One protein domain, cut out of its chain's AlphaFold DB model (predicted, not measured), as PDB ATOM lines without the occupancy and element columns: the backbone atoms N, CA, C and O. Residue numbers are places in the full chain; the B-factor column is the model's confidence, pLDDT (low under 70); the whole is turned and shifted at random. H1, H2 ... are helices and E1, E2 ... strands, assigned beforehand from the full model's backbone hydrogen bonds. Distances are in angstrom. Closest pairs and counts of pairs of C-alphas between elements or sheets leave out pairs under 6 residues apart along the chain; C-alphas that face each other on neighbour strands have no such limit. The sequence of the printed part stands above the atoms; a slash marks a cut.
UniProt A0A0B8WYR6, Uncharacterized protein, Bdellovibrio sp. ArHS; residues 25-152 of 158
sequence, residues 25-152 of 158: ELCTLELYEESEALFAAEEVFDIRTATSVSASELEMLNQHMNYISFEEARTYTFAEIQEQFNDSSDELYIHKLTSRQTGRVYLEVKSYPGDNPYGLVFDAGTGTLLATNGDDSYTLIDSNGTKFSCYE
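What this domain is: This is residues 25 to 152 of the 158 residues of an uncharacterized protein of Bdellovibrio sp. ArHS (UniProt A0A0B8WYR6). A strongly twisted sheet of seven strands in a row makes the body, and its longest helix, H3, lies slantwise over one face above E3 and E4. H4 sits at the end of the sheet where E2 begins, while the two short helices H1 and H2 lie toward the other end, H2 where E2 ends and H1 beside E6. The printed part has 128 residues, with four named helices and seven named strands in the order H1 H2 E1 H3 H4 E2 E3 E4 E5 E6 E7. The sheet's order is E1 E2 E3 E4 E5 E6 E7, all antiparallel, and the class is mixed, helices and strands. The whole is compact, with a radius of gyration of the C-alphas of 14.2 A, and its C-alphas span 37 by 30 by 28 A.

How they stand to each other: The sheet runs from edge strand E1, residues 39 to 46, through inner strands E2, residues 91 to 99, E3, residues 105 to 112, E4, residues 119 to 123, E5, residues 129 to 133, and E6, residues 138 to 141, to edge strand E7, residues 147 to 149. From edge to edge the strands' lines turn by 115 degrees. E2 to E7 form a meander, each strand the antiparallel neighbour of the one before. E1 and E2 are antiparallel at 149 degrees, with N 42 and O 96 within hydrogen-bond range at 2.9 A. In the hairpin E2 and E3, N 95 and O 108 are 2.8 A apart; in the hairpin E6 and E7, N 140 and O 148 are also 2.8 A apart. H3, residues 55 to 68, is on the sheet at a height over the sheet of 8.7 A. It lies over E3 and, only just, over E4, with 3 of its C-alphas falling on E4. It runs slantwise to the strands, at 44 degrees to E3 on the local plane; its closest C-alphas to E3 are those of His 64 and Val 109, 6.8 A. H4, residues 78 to 86, shares that face with H3, in two layers, helices on one face of a sheet. H3 and H4 only just touch, with 3 pairs of C-alphas within 8 A, the closest Leu 58 and Phe 78 at 6.6 A, at a steep tilt of 50 degrees, the same way. H1, residues 25 to 28, stands at the sheet's level; its closest C-alphas to E6 are Cys 27 and Tyr 138, 6.4 A. H2, residues 32 to 38, only grazes the sheet with residues 35 to 38. H1 and H2 touch only at the corner, and only just, with 3 pairs of C-alphas within 8 A, the closest Thr 28 and Ser 35 at 5.0 A. In H2, H3 and H4 every O i to N i+4 pair is within hydrogen-bond range; H1 is too short for such a pair.

Where its parts are: H1 begins at C-alpha 25, (22.300, 26.792, -22.440). E2 is 24.5 A long, E3 21.6 A, H3 20.2 A and E1 19.5 A. H3 begins at C-alpha 55, (43.994, 34.971, -8.050), and E7 ends at C-alpha 149, (18.359, 20.003, -12.645).

The domain as a whole: The two farthest C-alphas, those of Thr 51 and Glu 152, are 40.3 A apart. The printed part has no cut and no long link. The mean pLDDT of the printed part is 90.9, and residues 113 to 116, between E3 and E4, are under 70.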
ATOM      1  N   GLU A  25      21.373  27.321 -21.432       92.19
ATOM      2  CA  GLU A  25      22.300  26.792 -22.440       92.19
ATOM      3  C   GLU A  25      23.369  25.866 -21.845       92.19
ATOM      4  O   GLU A  25      23.763  24.909 -22.499       92.19
ATOM      5  N   LEU A  26      23.769  26.061 -20.583       93.69
ATOM      6  CA  LEU A  26      24.722  25.178 -19.903       93.69
ATOM      7  C   LEU A  26      24.173  23.758 -19.714       93.69
ATOM      8  O   LEU A  26      24.945  22.816 -19.580       93.69
ATOM      9  N   CYS A  27      22.852  23.564 -19.774       92.31
ATOM     10  CA  CYS A  27      22.277  22.224 -19.752       92.31
ATOM     11  C   CYS A  27      22.552  21.415 -21.021       92.31
ATOM     12  O   CYS A  27      22.248  20.230 -21.037       92.31
ATOM     13  N   THR A  28      23.122  21.982 -22.088       90.19
ATOM     14  CA  THR A  28      23.592  21.145 -23.201       90.19
ATOM     15  C   THR A  28      24.938  20.492 -22.909       90.19
ATOM     16  O   THR A  28      25.312  19.598 -23.654       90.19
ATOM     17  N   LEU A  29      25.656  20.881 -21.843       87.81
ATOM     18  CA  LEU A  29      26.957  20.292 -21.496       87.81
ATOM     19  C   LEU A  29      26.866  18.794 -21.154       87.81
ATOM     20  O   LEU A  29      27.818  18.061 -21.399       87.81
ATOM     21  N   GLU A  30      25.715  18.320 -20.665       84.44
ATOM     22  CA  GLU A  30      25.420  16.885 -20.468       84.44
ATOM     23  C   GLU A  30      24.970  16.162 -21.757       84.44
ATOM     24  O   GLU A  30      24.806  14.945 -21.759       84.44
ATOM     25  N   LEU A  31      24.775  16.885 -22.867       82.25
ATOM     26  CA  LEU A  31      24.259  16.373 -24.143       82.25
ATOM     27  C   LEU A  31      25.349  16.332 -25.226       82.25
ATOM     28  O   LEU A  31      25.146  16.876 -26.304       82.25
ATOM     29  N   TYR A  32      26.503  15.725 -24.923       79.75
ATOM     30  CA  TYR A  32      27.706  15.564 -25.770       79.75
ATOM     31  C   TYR A  32      27.685  16.257 -27.157       79.75
ATOM     32  O   TYR A  32      28.235  17.348 -27.294       79.75
ATOM     33  N   GLU A  33      27.023  15.684 -28.172       80.25
ATOM     34  CA  GLU A  33      26.979  16.247 -29.538       80.25
ATOM     35  C   GLU A  33      26.337  17.647 -29.612       80.25
ATOM     36  O   GLU A  33      26.832  18.530 -30.317       80.25
ATOM     37  N   GLU A  34      25.251  17.888 -28.870       81.31
ATOM     38  CA  GLU A  34      24.631  19.216 -28.774       81.31
ATOM     39  C   GLU A  34      25.572  20.216 -28.091       81.31
ATOM     40  O   GLU A  34      25.600  21.391 -28.468       81.31
ATOM     41  N   SER A  35      26.366  19.755 -27.118       82.94
ATOM     42  CA  SER A  35      27.371  20.577 -26.440       82.94
ATOM     43  C   SER A  35      28.439  21.076 -27.409       82.94
ATOM     44  O   SER A  35      28.677  22.280 -27.489       82.94
ATOM     45  N   GLU A  36      29.046  20.179 -28.192       86.62
ATOM     46  CA  GLU A  36      30.103  20.535 -29.152       86.62
ATOM     47  C   GLU A  36      29.593  21.491 -30.245       86.62
ATOM     48  O   GLU A  36      30.316  22.373 -30.725       86.62
ATOM     49  N   ALA A  37      28.318  21.352 -30.620       90.06
ATOM     50  CA  ALA A  37      27.661  22.250 -31.559       90.06
ATOM     51  C   ALA A  37      27.375  23.637 -30.964       90.06
ATOM     52  O   ALA A  37      27.381  24.621 -31.710       90.06
ATOM     53  N   LEU A  38      27.117  23.737 -29.654       92.56
ATOM     54  CA  LEU A  38      26.752  24.991 -28.989       92.56
ATOM     55  C   LEU A  38      27.952  25.747 -28.414       92.56
ATOM     56  O   LEU A  38      27.959  26.979 -28.433       92.56
ATOM     57  N   PHE A  39      28.985  25.041 -27.962       95.25
ATOM     58  CA  PHE A  39      30.152  25.624 -27.311       95.25
ATOM     59  C   PHE A  39      31.425  25.433 -28.134       95.25
ATOM     60  O   PHE A  39      31.683  24.392 -28.733       95.25
ATOM     61  N   ALA A  40      32.257  26.470 -28.173       94.75
ATOM     62  CA  ALA A  40      33.675  26.303 -28.455       94.75
ATOM     63  C   ALA A  40      34.397  26.101 -27.118       94.75
ATOM     64  O   ALA A  40      34.395  27.018 -26.294       94.75
ATOM     65  N   ALA A  41      34.970  24.915 -26.911       92.25
ATOM     66  CA  ALA A  41      35.766  24.591 -25.734       92.25
ATOM     67  C   ALA A  41      37.262  24.771 -26.030       92.25
ATOM     68  O   ALA A  41      37.754  24.358 -27.081       92.25
ATOM     69  N   GLU A  42      37.975  25.392 -25.100       93.12
ATOM     70  CA  GLU A  42      39.424  25.575 -25.133       93.12
ATOM     71  C   GLU A  42      39.975  25.243 -23.751       93.12
ATOM     72  O   GLU A  42      39.548  25.837 -22.763       93.12
ATOM     73  N   GLU A  43      40.923  24.313 -23.668       89.88
ATOM     74  CA  GLU A  43      41.705  24.140 -22.447       89.88
ATOM     75  C   GLU A  43      42.600  25.364 -22.269       89.88
ATOM     76  O   GLU A  43      43.412  25.688 -23.138       89.88
ATOM     77  N   VAL A  44      42.417  26.076 -21.158       91.31
ATOM     78  CA  VAL A  44      43.216  27.266 -20.837       91.31
ATOM     79  C   VAL A  44      44.159  27.023 -19.664       91.31
ATOM     80  O   VAL A  44      45.057  27.828 -19.431       91.31
ATOM     81  N   PHE A  45      43.971  25.917 -18.941       92.88
ATOM     82  CA  PHE A  45      44.760  25.567 -17.773       92.88
ATOM     83  C   PHE A  45      44.731  24.060 -17.501       92.88
ATOM     84  O   PHE A  45      43.656  23.463 -17.463       92.88
ATOM     85  N   ASP A  46      45.900  23.501 -17.197       94.06
ATOM     86  CA  ASP A  46      46.105  22.158 -16.647       94.06
ATOM     87  C   ASP A  46      46.970  22.283 -15.386       94.06
ATOM     88  O   ASP A  46      48.089  22.809 -15.435       94.06
ATOM     89  N   ILE A  47      46.463  21.795 -14.248       94.88
ATOM     90  CA  ILE A  47      47.143  21.904 -12.953       94.88
ATOM     91  C   ILE A  47      48.546  21.286 -12.964       94.88
ATOM     92  O   ILE A  47      49.437  21.798 -12.286       94.88
ATOM     93  N   ARG A  48      48.773  20.208 -13.726       92.38
ATOM     94  CA  ARG A  48      50.034  19.449 -13.695       92.38
ATOM     95  C   ARG A  48      51.156  20.165 -14.435       92.38
ATOM     96  O   ARG A  48      52.329  19.997 -14.108       92.38
ATOM     97  N   THR A  49      50.807  20.962 -15.440       93.50
ATOM     98  CA  THR A  49      51.776  21.643 -16.308       93.50
ATOM     99  C   THR A  49      51.865  23.142 -16.044       93.50
ATOM    100  O   THR A  49      52.861  23.775 -16.408       93.50
ATOM    101  N   ALA A  50      50.870  23.721 -15.369       95.25
ATOM    102  CA  ALA A  50      50.880  25.120 -14.986       95.25
ATOM    103  C   ALA A  50      52.059  25.463 -14.064       95.25
ATOM    104  O   ALA A  50      52.375  24.761 -13.107       95.25
ATOM    105  N   THR A  51      52.690  26.612 -14.309       95.44
ATOM    106  CA  THR A  51      53.745  27.154 -13.434       95.44
ATOM    107  C   THR A  51      53.216  28.176 -12.429       95.44
ATOM    108  O   THR A  51      53.917  28.547 -11.490       95.44
ATOM    109  N   SER A  52      52.006  28.691 -12.655       95.38
ATOM    110  CA  SER A  52      51.362  29.722 -11.843       95.38
ATOM    111  C   SER A  52      49.867  29.792 -12.145       95.38
ATOM    112  O   SER A  52      49.445  29.392 -13.225       95.38
ATOM    113  N   VAL A  53      49.111  30.404 -11.236       96.00
ATOM    114  CA  VAL A  53      47.691  30.748 -11.394       96.00
ATOM    115  C   VAL A  53      47.466  32.216 -11.051       96.00
ATOM    116  O   VAL A  53      48.147  32.779 -10.188       96.00
ATOM    117  N   SER A  54      46.491  32.838 -11.701       95.56
ATOM    118  CA  SER A  54      45.907  34.099 -11.250       95.56
ATOM    119  C   SER A  54      45.115  33.908  -9.950       95.56
ATOM    120  O   SER A  54      44.763  32.795  -9.561       95.56
ATOM    121  N   ALA A  55      44.800  35.014  -9.270       96.19
ATOM    122  CA  ALA A  55      43.994  34.971  -8.050       96.19
ATOM    123  C   ALA A  55      42.586  34.396  -8.298       96.19
ATOM    124  O   ALA A  55      42.105  33.605  -7.494       96.19
ATOM    125  N   SER A  56      41.959  34.750  -9.427       95.31
ATOM    126  CA  SER A  56      40.643  34.233  -9.814       95.31
ATOM    127  C   SER A  56      40.679  32.741 -10.137       95.31
ATOM    128  O   SER A  56      39.792  32.005  -9.722       95.31
ATOM    129  N   GLU A  57      41.713  32.270 -10.839       96.31
ATOM    130  CA  GLU A  57      41.881  30.835 -11.103       96.31
ATOM    131  C   GLU A  57      42.089  30.066  -9.802       96.31
ATOM    132  O   GLU A  57      41.436  29.049  -9.590       96.31
ATOM    133  N   LEU A  58      42.919  30.579  -8.887       97.31
ATOM    134  CA  LEU A  58      43.118  29.947  -7.585       97.31
ATOM    135  C   LEU A  58      41.822  29.885  -6.767       97.31
ATOM    136  O   LEU A  58      41.590  28.889  -6.084       97.31
ATOM    137  N   GLU A  59      40.979  30.915  -6.831       97.31
ATOM    138  CA  GLU A  59      39.670  30.923  -6.175       97.31
ATOM    139  C   GLU A  59      38.734  29.854  -6.756       97.31
ATOM    140  O   GLU A  59      38.135  29.093  -5.997       97.31
ATOM    141  N   MET A  60      38.651  29.737  -8.084       97.62
ATOM    142  CA  MET A  60      37.834  28.707  -8.738       97.62
ATOM    143  C   MET A  60      38.351  27.291  -8.446       97.62
ATOM    144  O   MET A  60      37.562  26.404  -8.121       97.62
ATOM    145  N   LEU A  61      39.674  27.083  -8.477       96.75
ATOM    146  CA  LEU A  61      40.300  25.812  -8.101       96.75
ATOM    147  C   LEU A  61      39.990  25.464  -6.640       96.75
ATOM    148  O   LEU A  61      39.595  24.344  -6.347       96.75
ATOM    149  N   ASN A  62      40.088  26.428  -5.724       97.31
ATOM    150  CA  ASN A  62      39.722  26.232  -4.322       97.31
ATOM    151  C   ASN A  62      38.253  25.843  -4.142       97.31
ATOM    152  O   ASN A  62      37.948  24.965  -3.336       97.31
ATOM    153  N   GLN A  63      37.337  26.484  -4.872       96.75
ATOM    154  CA  GLN A  63      35.925  26.107  -4.841       96.75
ATOM    155  C   GLN A  63      35.729  24.667  -5.319       96.75
ATOM    156  O   GLN A  63      35.003  23.918  -4.671       96.75
ATOM    157  N   HIS A  64      36.429  24.255  -6.380       95.50
ATOM    158  CA  HIS A  64      36.399  22.875  -6.866       95.50
ATOM    159  C   HIS A  64      36.928  21.886  -5.827       95.50
ATOM    160  O   HIS A  64      36.242  20.920  -5.509       95.50
ATOM    161  N   MET A  65      38.088  22.164  -5.224       94.62
ATOM    162  CA  MET A  65      38.670  21.311  -4.180       94.62
ATOM    163  C   MET A  65      37.717  21.103  -3.005       94.62
ATOM    164  O   MET A  65      37.553  19.984  -2.530       94.62
ATOM    165  N   ASN A  66      37.056  22.169  -2.554       94.81
ATOM    166  CA  ASN A  66      36.085  22.083  -1.467       94.81
ATOM    167  C   ASN A  66      34.770  21.416  -1.895       94.81
ATOM    168  O   ASN A  66      34.100  20.823  -1.059       94.81
ATOM    169  N   TYR A  67      34.396  21.502  -3.173       92.62
ATOM    170  CA  TYR A  67      33.204  20.844  -3.707       92.62
ATOM    171  C   TYR A  67      33.354  19.320  -3.757       92.62
ATOM    172  O   TYR A  67      32.408  18.606  -3.432       92.62
ATOM    173  N   ILE A  68      34.539  18.830  -4.129       88.81
ATOM    174  CA  ILE A  68      34.823  17.390  -4.227       88.81
ATOM    175  C   ILE A  68      35.330  16.780  -2.911       88.81
ATOM    176  O   ILE A  68      35.451  15.561  -2.799       88.81
ATOM    177  N   SER A  69      35.654  17.611  -1.919       85.81
ATOM    178  CA  SER A  69      36.123  17.163  -0.610       85.81
ATOM    179  C   SER A  69      34.958  16.779   0.305       85.81
ATOM    180  O   SER A  69      33.937  17.460   0.368       85.81
ATOM    181  N   PHE A  70      35.141  15.710   1.081       81.00
ATOM    182  CA  PHE A  70      34.242  15.327   2.179       81.00
ATOM    183  C   PHE A  70      34.704  15.887   3.541       81.00
ATOM    184  O   PHE A  70      34.177  15.493   4.583       81.00
ATOM    185  N   GLU A  71      35.705  16.772   3.544       90.62
ATOM    186  CA  GLU A  71      36.296  17.390   4.735       90.62
ATOM    187  C   GLU A  71      35.769  18.814   4.990       90.62
ATOM    188  O   GLU A  71      34.989  19.369   4.215       90.62
ATOM    189  N   GLU A  72      36.198  19.424   6.102       92.75
ATOM    190  CA  GLU A  72      35.916  20.836   6.370       92.75
ATOM    191  C   GLU A  72      36.551  21.735   5.306       92.75
ATOM    192  O   GLU A  72      37.707  21.552   4.915       92.75
ATOM    193  N   ALA A  73      35.791  22.740   4.867       95.31
ATOM    194  CA  ALA A  73      36.249  23.639   3.826       95.31
ATOM    195  C   ALA A  73      37.497  24.412   4.271       95.31
ATOM    196  O   ALA A  73      37.535  25.001   5.357       95.31
ATOM    197  N   ARG A  74      38.504  24.462   3.400       95.62
ATOM    198  CA  ARG A  74      39.750  25.191   3.640       95.62
ATOM    199  C   ARG A  74      40.249  25.878   2.382       95.62
ATOM    200  O   ARG A  74      39.813  25.592   1.269       95.62
ATOM    201  N   THR A  75      41.203  26.778   2.570       97.19
ATOM    202  CA  THR A  75      41.947  27.370   1.462       97.19
ATOM    203  C   THR A  75      43.210  26.554   1.201       97.19
ATOM    204  O   THR A  75      43.962  26.241   2.122       97.19
ATOM    205  N   TYR A  76      43.423  26.228  -0.062       97.06
ATOM    206  CA  TYR A  76      44.572  25.553  -0.627       97.06
ATOM    207  C   TYR A  76      45.413  26.579  -1.385       97.06
ATOM    208  O   TYR A  76      44.900  27.429  -2.123       97.06
ATOM    209  N   THR A  77      46.721  26.490  -1.225       97.94
ATOM    210  CA  THR A  77      47.684  27.153  -2.098       97.94
ATOM    211  C   THR A  77      47.766  26.432  -3.441       97.94
ATOM    212  O   THR A  77      47.470  25.245  -3.541       97.94
ATOM    213  N   PHE A  78      48.231  27.131  -4.478       97.56
ATOM    214  CA  PHE A  78      48.476  26.514  -5.784       97.56
ATOM    215  C   PHE A  78      49.386  25.276  -5.691       97.56
ATOM    216  O   PHE A  78      49.090  24.264  -6.315       97.56
ATOM    217  N   ALA A  79      50.439  25.335  -4.867       96.88
ATOM    218  CA  ALA A  79      51.365  24.222  -4.681       96.88
ATOM    219  C   ALA A  79      50.691  22.989  -4.054       96.88
ATOM    220  O   ALA A  79      50.931  21.883  -4.518       96.88
ATOM    221  N   GLU A  80      49.821  23.175  -3.054       96.06
ATOM    222  CA  GLU A  80      49.073  22.064  -2.444       96.06
ATOM    223  C   GLU A  80      48.105  21.412  -3.435       96.06
ATOM    224  O   GLU A  80      47.999  20.188  -3.471       96.06
ATOM    225  N   ILE A  81      47.403  22.216  -4.247       95.56
ATOM    226  CA  ILE A  81      46.512  21.679  -5.284       95.56
ATOM    227  C   ILE A  81      47.350  20.911  -6.308       95.56
ATOM    228  O   ILE A  81      47.055  19.761  -6.598       95.56
ATOM    229  N   GLN A  82      48.430  21.502  -6.818       95.50
ATOM    230  CA  GLN A  82      49.287  20.854  -7.810       95.50
ATOM    231  C   GLN A  82      49.903  19.544  -7.301       95.50
ATOM    232  O   GLN A  82      49.896  18.550  -8.022       95.50
ATOM    233  N   GLU A  83      50.371  19.505  -6.052       94.25
ATOM    234  CA  GLU A  83      50.885  18.285  -5.422       94.25
ATOM    235  C   GLU A  83      49.839  17.161  -5.406       94.25
ATOM    236  O   GLU A  83      50.165  16.024  -5.739       94.25
ATOM    237  N   GLN A  84      48.572  17.478  -5.120       91.75
ATOM    238  CA  GLN A  84      47.492  16.488  -5.082       91.75
ATOM    239  C   GLN A  84      47.226  15.815  -6.442       91.75
ATOM    240  O   GLN A  84      46.857  14.641  -6.473       91.75
ATOM    241  N   PHE A  85      47.417  16.525  -7.556       91.56
ATOM    242  CA  PHE A  85      47.137  16.004  -8.903       91.56
ATOM    243  C   PHE A  85      48.378  15.495  -9.652       91.56
ATOM    244  O   PHE A  85      48.226  14.819 -10.668       91.56
ATOM    245  N   ASN A  86      49.596  15.784  -9.180       90.56
ATOM    246  CA  ASN A  86      50.834  15.355  -9.848       90.56
ATOM    247  C   ASN A  86      51.028  13.831  -9.851       90.56
ATOM    248  O   ASN A  86      51.469  13.280 -10.856       90.56
ATOM    249  N   ASP A  87      50.681  13.168  -8.747       82.12
ATOM    250  CA  ASP A  87      50.859  11.718  -8.573       82.12
ATOM    251  C   ASP A  87      49.535  10.932  -8.660       82.12
ATOM    252  O   ASP A  87      49.519   9.708  -8.504       82.12
ATOM    253  N   SER A  88      48.416  11.622  -8.896       84.38
ATOM    254  CA  SER A  88      47.094  11.007  -9.042       84.38
ATOM    255  C   SER A  88      46.866  10.502 -10.469       84.38
ATOM    256  O   SER A  88      47.446  11.020 -11.422       84.38
ATOM    257  N   SER A  89      45.976   9.519 -10.644       84.56
ATOM    258  CA  SER A  89      45.369   9.265 -11.960       84.56
ATOM    259  C   SER A  89      44.538  10.459 -12.416       84.56
ATOM    260  O   SER A  89      44.485  10.734 -13.612       84.56
ATOM    261  N   ASP A  90      43.968  11.185 -11.458       87.06
ATOM    262  CA  ASP A  90      43.091  12.322 -11.675       87.06
ATOM    263  C   ASP A  90      43.889  13.566 -12.078       87.06
ATOM    264  O   ASP A  90      44.984  13.844 -11.590       87.06
ATOM    265  N   GLU A  91      43.279  14.335 -12.951       89.56
ATOM    266  CA  GLU A  91      43.656  15.561 -13.631       89.56
ATOM    267  C   GLU A  91      42.693  16.656 -13.175       89.56
ATOM    268  O   GLU A  91      41.579  16.378 -12.721       89.56
ATOM    269  N   LEU A  92      43.116  17.910 -13.311       93.62
ATOM    270  CA  LEU A  92      42.292  19.075 -13.018       93.62
ATOM    271  C   LEU A  92      42.579  20.160 -14.047       93.62
ATOM    272  O   LEU A  92      43.703  20.657 -14.149       93.62
ATOM    273  N   TYR A  93      41.531  20.542 -14.761       93.81
ATOM    274  CA  TYR A  93      41.586  21.498 -15.855       93.81
ATOM    275  C   TYR A  93      40.705  22.709 -15.581       93.81
ATOM    276  O   TYR A  93      39.717  22.621 -14.846       93.81
ATOM    277  N   ILE A  94      41.037  23.825 -16.233       95.38
ATOM    278  CA  ILE A  94      40.083  24.905 -16.493       95.38
ATOM    279  C   ILE A  94      39.872  24.988 -18.002       95.38
ATOM    280  O   ILE A  94      40.803  25.243 -18.770       95.38
ATOM    281  N   HIS A  95      38.629  24.795 -18.425       94.44
ATOM    282  CA  HIS A  95      38.196  24.971 -19.800       94.44
ATOM    283  C   HIS A  95      37.463  26.298 -19.956       94.44
ATOM    284  O   HIS A  95      36.594  26.652 -19.163       94.44
ATOM    285  N   LYS A  96      37.759  27.017 -21.030       96.38
ATOM    286  CA  LYS A  96      36.969  28.151 -21.491       96.38
ATOM    287  C   LYS A  96      35.901  27.650 -22.451       96.38
ATOM    288  O   LYS A  96      36.220  27.121 -23.514       96.38
ATOM    289  N   LEU A  97      34.640  27.873 -22.106       96.31
ATOM    290  CA  LEU A  97      33.485  27.541 -22.933       96.31
ATOM    291  C   LEU A  97      32.902  28.833 -23.497       96.31
ATOM    292  O   LEU A  97      32.398  29.676 -22.760       96.31
ATOM    293  N   THR A  98      32.970  29.013 -24.812       97.12
ATOM    294  CA  THR A  98      32.357  30.167 -25.484       97.12
ATOM    295  C   THR A  98      31.070  29.735 -26.167       97.12
ATOM    296  O   THR A  98      31.110  28.921 -27.092       97.12
ATOM    297  N   SER A  99      29.933  30.285 -25.737       95.94
ATOM    298  CA  SER A  99      28.647  30.045 -26.390       95.94
ATOM    299  C   SER A  99      28.666  30.608 -27.804       95.94
ATOM    300  O   SER A  99      28.873  31.804 -28.024       95.94
ATOM    301  N   ARG A 100      28.392  29.753 -28.786       94.94
ATOM    302  CA  ARG A 100      28.229  30.154 -30.189       94.94
ATOM    303  C   ARG A 100      26.907  30.881 -30.426       94.94
ATOM    304  O   ARG A 100      26.774  31.568 -31.435       94.94
ATOM    305  N   GLN A 101      25.942  30.738 -29.517       92.25
ATOM    306  CA  GLN A 101      24.635  31.381 -29.613       92.25
ATOM    307  C   GLN A 101      24.648  32.789 -29.018       92.25
ATOM    308  O   GLN A 101      24.137  33.722 -29.637       92.25
ATOM    309  N   THR A 102      25.198  32.938 -27.813       93.31
ATOM    310  CA  THR A 102      25.117  34.185 -27.040       93.31
ATOM    311  C   THR A 102      26.431  34.961 -27.025       93.31
ATOM    312  O   THR A 102      26.435  36.142 -26.684       93.31
ATOM    313  N   GLY A 103      27.548  34.326 -27.395       95.38
ATOM    314  CA  GLY A 103      28.892  34.890 -27.256       95.38
ATOM    315  C   GLY A 103      29.377  34.963 -25.806       95.38
ATOM    316  O   GLY A 103      30.463  35.485 -25.560       95.38
ATOM    317  N   ARG A 104      28.588  34.469 -24.842       96.06
ATOM    318  CA  ARG A 104      28.979  34.426 -23.431       96.06
ATOM    319  C   ARG A 104      30.134  33.459 -23.235       96.06
ATOM    320  O   ARG A 104      30.233  32.445 -23.926       96.06
ATOM    321  N   VAL A 105      30.998  33.800 -22.290       97.25
ATOM    322  CA  VAL A 105      32.175  33.009 -21.946       97.25
ATOM    323  C   VAL A 105      31.999  32.484 -20.532       97.25
ATOM    324  O   VAL A 105      31.701  33.244 -19.610       97.25
ATOM    325  N   TYR A 106      32.212  31.187 -20.385       97.31
ATOM    326  CA  TYR A 106      32.185  30.468 -19.126       97.31
ATOM    327  C   TYR A 106      33.544  29.829 -18.874       97.31
ATOM    328  O   TYR A 106      34.277  29.524 -19.819       97.31
ATOM    329  N   LEU A 107      33.865  29.616 -17.604       97.56
ATOM    330  CA  LEU A 107      35.022  28.836 -17.183       97.56
ATOM    331  C   LEU A 107      34.519  27.597 -16.457       97.56
ATOM    332  O   LEU A 107      33.789  27.710 -15.479       97.56
ATOM    333  N   GLU A 108      34.876  26.424 -16.951       95.44
ATOM    334  CA  GLU A 108      34.586  25.154 -16.305       95.44
ATOM    335  C   GLU A 108      35.853  24.643 -15.626       95.44
ATOM    336  O   GLU A 108      36.841  24.369 -16.301       95.44
ATOM    337  N   VAL A 109      35.821  24.500 -14.302       95.69
ATOM    338  CA  VAL A 109      36.840  23.759 -13.554       95.69
ATOM    339  C   VAL A 109      36.377  22.318 -13.447       95.69
ATOM    340  O   VAL A 109      35.275  22.077 -12.957       95.69
ATOM    341  N   LYS A 110      37.186  21.368 -13.912       91.44
ATOM    342  CA  LYS A 110      36.775  19.966 -14.022       91.44
ATOM    343  C   LYS A 110      37.911  19.017 -13.691       91.44
ATOM    344  O   LYS A 110      39.025  19.203 -14.176       91.44
ATOM    345  N   SER A 111      37.604  17.978 -12.919       89.19
ATOM    346  CA  SER A 111      38.522  16.863 -12.673       89.19
ATOM    347  C   SER A 111      38.153  15.616 -13.487       89.19
ATOM    348  O   SER A 111      36.973  15.293 -13.630       89.19
ATOM    349  N   TYR A 112      39.162  14.923 -14.023       78.00
ATOM    350  CA  TYR A 112      39.074  13.755 -14.928       78.00
ATOM    351  C   TYR A 112      40.322  12.867 -14.764       78.00
ATOM    352  O   TYR A 112      41.302  13.433 -14.348       78.00
ATOM    353  N   PRO A 113      40.424  11.565 -15.089       59.56
ATOM    354  CA  PRO A 113      39.394  10.563 -15.281       59.56
ATOM    355  C   PRO A 113      39.019   9.923 -13.938       59.56
ATOM    356  O   PRO A 113      39.802   9.199 -13.334       59.56
ATOM    357  N   GLY A 114      37.778  10.117 -13.519       51.78
ATOM    358  CA  GLY A 114      37.118   9.258 -12.540       51.78
ATOM    359  C   GLY A 114      35.782   8.823 -13.127       51.78
ATOM    360  O   GLY A 114      35.298   9.484 -14.047       51.78
ATOM    361  N   ASP A 115      35.181   7.748 -12.607       47.00
ATOM    362  CA  ASP A 115      33.864   7.268 -13.069       47.00
ATOM    363  C   ASP A 115      32.796   8.387 -13.059       47.00
ATOM    364  O   ASP A 115      31.855   8.324 -13.840       47.00
ATOM    365  N   ASN A 116      33.021   9.456 -12.277       60.06
ATOM    366  CA  ASN A 116      32.134  10.605 -12.103       60.06
ATOM    367  C   ASN A 116      32.922  11.925 -12.231       60.06
ATOM    368  O   ASN A 116      33.490  12.393 -11.234       60.06
ATOM    369  N   PRO A 117      33.016  12.554 -13.414       75.62
ATOM    370  CA  PRO A 117      33.733  13.814 -13.554       75.62
ATOM    371  C   PRO A 117      33.002  14.939 -12.809       75.62
ATOM    372  O   PRO A 117      31.951  15.408 -13.239       75.62
ATOM    373  N   TYR A 118      33.583  15.410 -11.709       88.25
ATOM    374  CA  TYR A 118      33.079  16.586 -11.006       88.25
ATOM    375  C   TYR A 118      33.471  17.858 -11.752       88.25
ATOM    376  O   TYR A 118      34.606  17.990 -12.221       88.25
ATOM    377  N   GLY A 119      32.547  18.811 -11.827       92.12
ATOM    378  CA  GLY A 119      32.788  20.084 -12.491       92.12
ATOM    379  C   GLY A 119      32.030  21.246 -11.866       92.12
ATOM    380  O   GLY A 119      30.911  21.092 -11.377       92.12
ATOM    381  N   LEU A 120      32.629  22.428 -11.917       95.88
ATOM    382  CA  LEU A 120      32.011  23.697 -11.555       95.88
ATOM    383  C   LEU A 120      32.099  24.647 -12.748       95.88
ATOM    384  O   LEU A 120      33.170  24.812 -13.323       95.88
ATOM    385  N   VAL A 121      30.990  25.296 -13.103       96.75
ATOM    386  CA  VAL A 121      30.939  26.267 -14.206       96.75
ATOM    387  C   VAL A 121      30.719  27.663 -13.652       96.75
ATOM    388  O   VAL A 121      29.778  27.890 -12.893       96.75
ATOM    389  N   PHE A 122      31.552  28.604 -14.076       97.50
ATOM    390  CA  PHE A 122      31.566  29.991 -13.631       97.50
ATOM    391  C   PHE A 122      31.303  30.951 -14.796       97.50
ATOM    392  O   PHE A 122      31.715  30.696 -15.930       97.50
ATOM    393  N   ASP A 123      30.668  32.088 -14.517       96.50
ATOM    394  CA  ASP A 123      30.671  33.230 -15.436       96.50
ATOM    395  C   ASP A 123      32.096  33.796 -15.534       96.50
ATOM    396  O   ASP A 123      32.688  34.162 -14.517       96.50
ATOM    397  N   ALA A 124      32.662  33.891 -16.740       95.75
ATOM    398  CA  ALA A 124      34.051  34.328 -16.900       95.75
ATOM    399  C   ALA A 124      34.270  35.816 -16.568       95.75
ATOM    400  O   ALA A 124      35.398  36.224 -16.295       95.75
ATOM    401  N   GLY A 125      33.219  36.643 -16.622       94.06
ATOM    402  CA  GLY A 125      33.298  38.075 -16.341       94.06
ATOM    403  C   GLY A 125      33.199  38.400 -14.854       94.06
ATOM    404  O   GLY A 125      33.822  39.360 -14.400       94.06
ATOM    405  N   THR A 126      32.427  37.618 -14.093       94.12
ATOM    406  CA  THR A 126      32.175  37.880 -12.666       94.12
ATOM    407  C   THR A 126      32.789  36.858 -11.713       94.12
ATOM    408  O   THR A 126      32.855  37.134 -10.518       94.12
ATOM    409  N   GLY A 127      33.194  35.679 -12.194       94.00
ATOM    410  CA  GLY A 127      33.622  34.557 -11.350       94.00
ATOM    411  C   GLY A 127      32.478  33.918 -10.552       94.00
ATOM    412  O   GLY A 127      32.720  33.157  -9.620       94.00
ATOM    413  N   THR A 128      31.220  34.238 -10.871       95.00
ATOM    414  CA  THR A 128      30.052  33.682 -10.173       95.00
ATOM    415  C   THR A 128      29.833  32.229 -10.575       95.00
ATOM    416  O   THR A 128      29.773  31.935 -11.765       95.00
ATOM    417  N   LEU A 129      29.663  31.336  -9.597       96.19
ATOM    418  CA  LEU A 129      29.294  29.940  -9.835       96.19
ATOM    419  C   LEU A 129      27.872  29.851 -10.410       96.19
ATOM    420  O   LEU A 129      26.923  30.334  -9.795       96.19
ATOM    421  N   LEU A 130      27.735  29.214 -11.572       96.56
ATOM    422  CA  LEU A 130      26.480  29.067 -12.316       96.56
ATOM    423  C   LEU A 130      25.979  27.626 -12.369       96.56
ATOM    424  O   LEU A 130      24.776  27.412 -12.494       96.56
ATOM    425  N   ALA A 131      26.871  26.635 -12.315       95.56
ATOM    426  CA  ALA A 131      26.465  25.237 -12.349       95.56
ATOM    427  C   ALA A 131      27.454  24.311 -11.644       95.56
ATOM    428  O   ALA A 131      28.647  24.596 -11.570       95.56
ATOM    429  N   THR A 132      26.946  23.175 -11.173       94.69
ATOM    430  CA  THR A 132      27.741  22.073 -10.617       94.69
ATOM    431  C   THR A 132      27.420  20.779 -11.345       94.69
ATOM    432  O   THR A 132      26.245  20.518 -11.599       94.69
ATOM    433  N   ASN A 133      28.415  19.943 -11.594       90.69
ATOM    434  CA  ASN A 133      28.264  18.567 -12.041       90.69
ATOM    435  C   ASN A 133      28.895  17.652 -10.988       90.69
ATOM    436  O   ASN A 133      30.059  17.836 -10.634       90.69
ATOM    437  N   GLY A 134      28.118  16.700 -10.481       79.81
ATOM    438  CA  GLY A 134      28.622  15.662  -9.597       79.81
ATOM    439  C   GLY A 134      27.914  14.366  -9.913       79.81
ATOM    440  O   GLY A 134      26.800  14.179  -9.429       79.81
ATOM    441  N   ASP A 135      28.576  13.522 -10.704       71.56
ATOM    442  CA  ASP A 135      28.144  12.208 -11.200       71.56
ATOM    443  C   ASP A 135      27.780  12.224 -12.694       71.56
ATOM    444  O   ASP A 135      28.617  11.808 -13.481       71.56
ATOM    445  N   ASP A 136      26.647  12.802 -13.124       72.19
ATOM    446  CA  ASP A 136      26.220  12.685 -14.542       72.19
ATOM    447  C   ASP A 136      25.385  13.851 -15.098       72.19
ATOM    448  O   ASP A 136      25.061  13.895 -16.286       72.19
ATOM    449  N   SER A 137      24.989  14.810 -14.259       86.62
ATOM    450  CA  SER A 137      24.105  15.896 -14.687       86.62
ATOM    451  C   SER A 137      24.503  17.217 -14.067       86.62
ATOM    452  O   SER A 137      24.877  17.305 -12.892       86.62
ATOM    453  N   TYR A 138      24.378  18.272 -14.868       91.69
ATOM    454  CA  TYR A 138      24.570  19.624 -14.376       91.69
ATOM    455  C   TYR A 138      23.349  20.068 -13.565       91.69
ATOM    456  O   TYR A 138      22.188  19.820 -13.894       91.69
ATOM    457  N   THR A 139      23.619  20.784 -12.485       93.75
ATOM    458  CA  THR A 139      22.629  21.538 -11.724       93.75
ATOM    459  C   THR A 139      22.952  23.012 -11.869       93.75
ATOM    460  O   THR A 139      24.008  23.446 -11.415       93.75
ATOM    461  N   LEU A 140      22.050  23.780 -12.479       95.25
ATOM    462  CA  LEU A 140      22.177  25.233 -12.573       95.25
ATOM    463  C   LEU A 140      21.845  25.882 -11.234       95.25
ATOM    464  O   LEU A 140      20.968  25.407 -10.508       95.25
ATOM    465  N   ILE A 141      22.509  26.991 -10.942       94.62
ATOM    466  CA  ILE A 141      22.335  27.807  -9.746       94.62
ATOM    467  C   ILE A 141      21.982  29.221 -10.209       94.62
ATOM    468  O   ILE A 141      22.759  29.861 -10.913       94.62
ATOM    469  N   ASP A 142      20.801  29.716  -9.833       89.94
ATOM    470  CA  ASP A 142      20.442  31.108 -10.109       89.94
ATOM    471  C   ASP A 142      21.086  32.086  -9.113       89.94
ATOM    472  O   ASP A 142      21.693  31.706  -8.113       89.94
ATOM    473  N   SER A 143      20.891  33.385  -9.346       87.44
ATOM    474  CA  SER A 143      21.427  34.449  -8.488       87.44
ATOM    475  C   SER A 143      20.934  34.413  -7.034       87.44
ATOM    476  O   SER A 143      21.504  35.094  -6.186       87.44
ATOM    477  N   ASN A 144      19.861  33.674  -6.738       88.44
ATOM    478  CA  ASN A 144      19.309  33.504  -5.393       88.44
ATOM    479  C   ASN A 144      19.733  32.169  -4.754       88.44
ATOM    480  O   ASN A 144      19.283  31.855  -3.652       88.44
ATOM    481  N   GLY A 145      20.565  31.371  -5.431       88.81
ATOM    482  CA  GLY A 145      20.972  30.039  -4.989       88.81
ATOM    483  C   GLY A 145      19.947  28.937  -5.282       88.81
ATOM    484  O   GLY A 145      20.107  27.814  -4.801       88.81
ATOM    485  N   THR A 146      18.892  29.225  -6.050       92.19
ATOM    486  CA  THR A 146      17.907  28.219  -6.463       92.19
ATOM    487  C   THR A 146      18.551  27.253  -7.444       92.19
ATOM    488  O   THR A 146      19.199  27.673  -8.402       92.19
ATOM    489  N   LYS A 147      18.338  25.956  -7.214       93.38
ATOM    490  CA  LYS A 147      18.922  24.879  -8.013       93.38
ATOM    491  C   LYS A 147      17.935  24.336  -9.043       93.38
ATOM    492  O   LYS A 147      16.779  24.074  -8.707       93.38
ATOM    493  N   PHE A 148      18.407  24.116 -10.268       92.62
ATOM    494  CA  PHE A 148      17.631  23.548 -11.372       92.62
ATOM    495  C   PHE A 148      18.388  22.368 -11.980       92.62
ATOM    496  O   PHE A 148      19.529  22.522 -12.402       92.62
ATOM    497  N   SER A 149      17.759  21.196 -12.036       91.94
ATOM    498  CA  SER A 149      18.359  20.003 -12.645       91.94
ATOM    499  C   SER A 149      18.301  20.092 -14.171       91.94
ATOM    500  O   SER A 149      17.214  20.262 -14.733       91.94
ATOM    501  N   CYS A 150      19.446  19.951 -14.838       91.56
ATOM    502  CA  CYS A 150      19.494  19.876 -16.294       91.56
ATOM    503  C   CYS A 150      18.844  18.595 -16.820       91.56
ATOM    504  O   CYS A 150      18.063  18.688 -17.764       91.56
ATOM    505  N   TYR A 151      18.997  17.464 -16.120       90.69
ATOM    506  CA  TYR A 151      18.261  16.237 -16.432       90.69
ATOM    507  C   TYR A 151      16.743  16.472 -16.536       90.69
ATOM    508  O   TYR A 151      16.117  16.093 -17.526       90.69
ATOM    509  N   GLU A 152      16.133  17.165 -15.567       90.50
ATOM    510  CA  GLU A 152      14.693  17.469 -15.621       90.50
ATOM    511  C   GLU A 152      14.330  18.425 -16.770       90.50
ATOM    512  O   GLU A 152      13.270  18.290 -17.385       90.50
TER     513      GLU A 152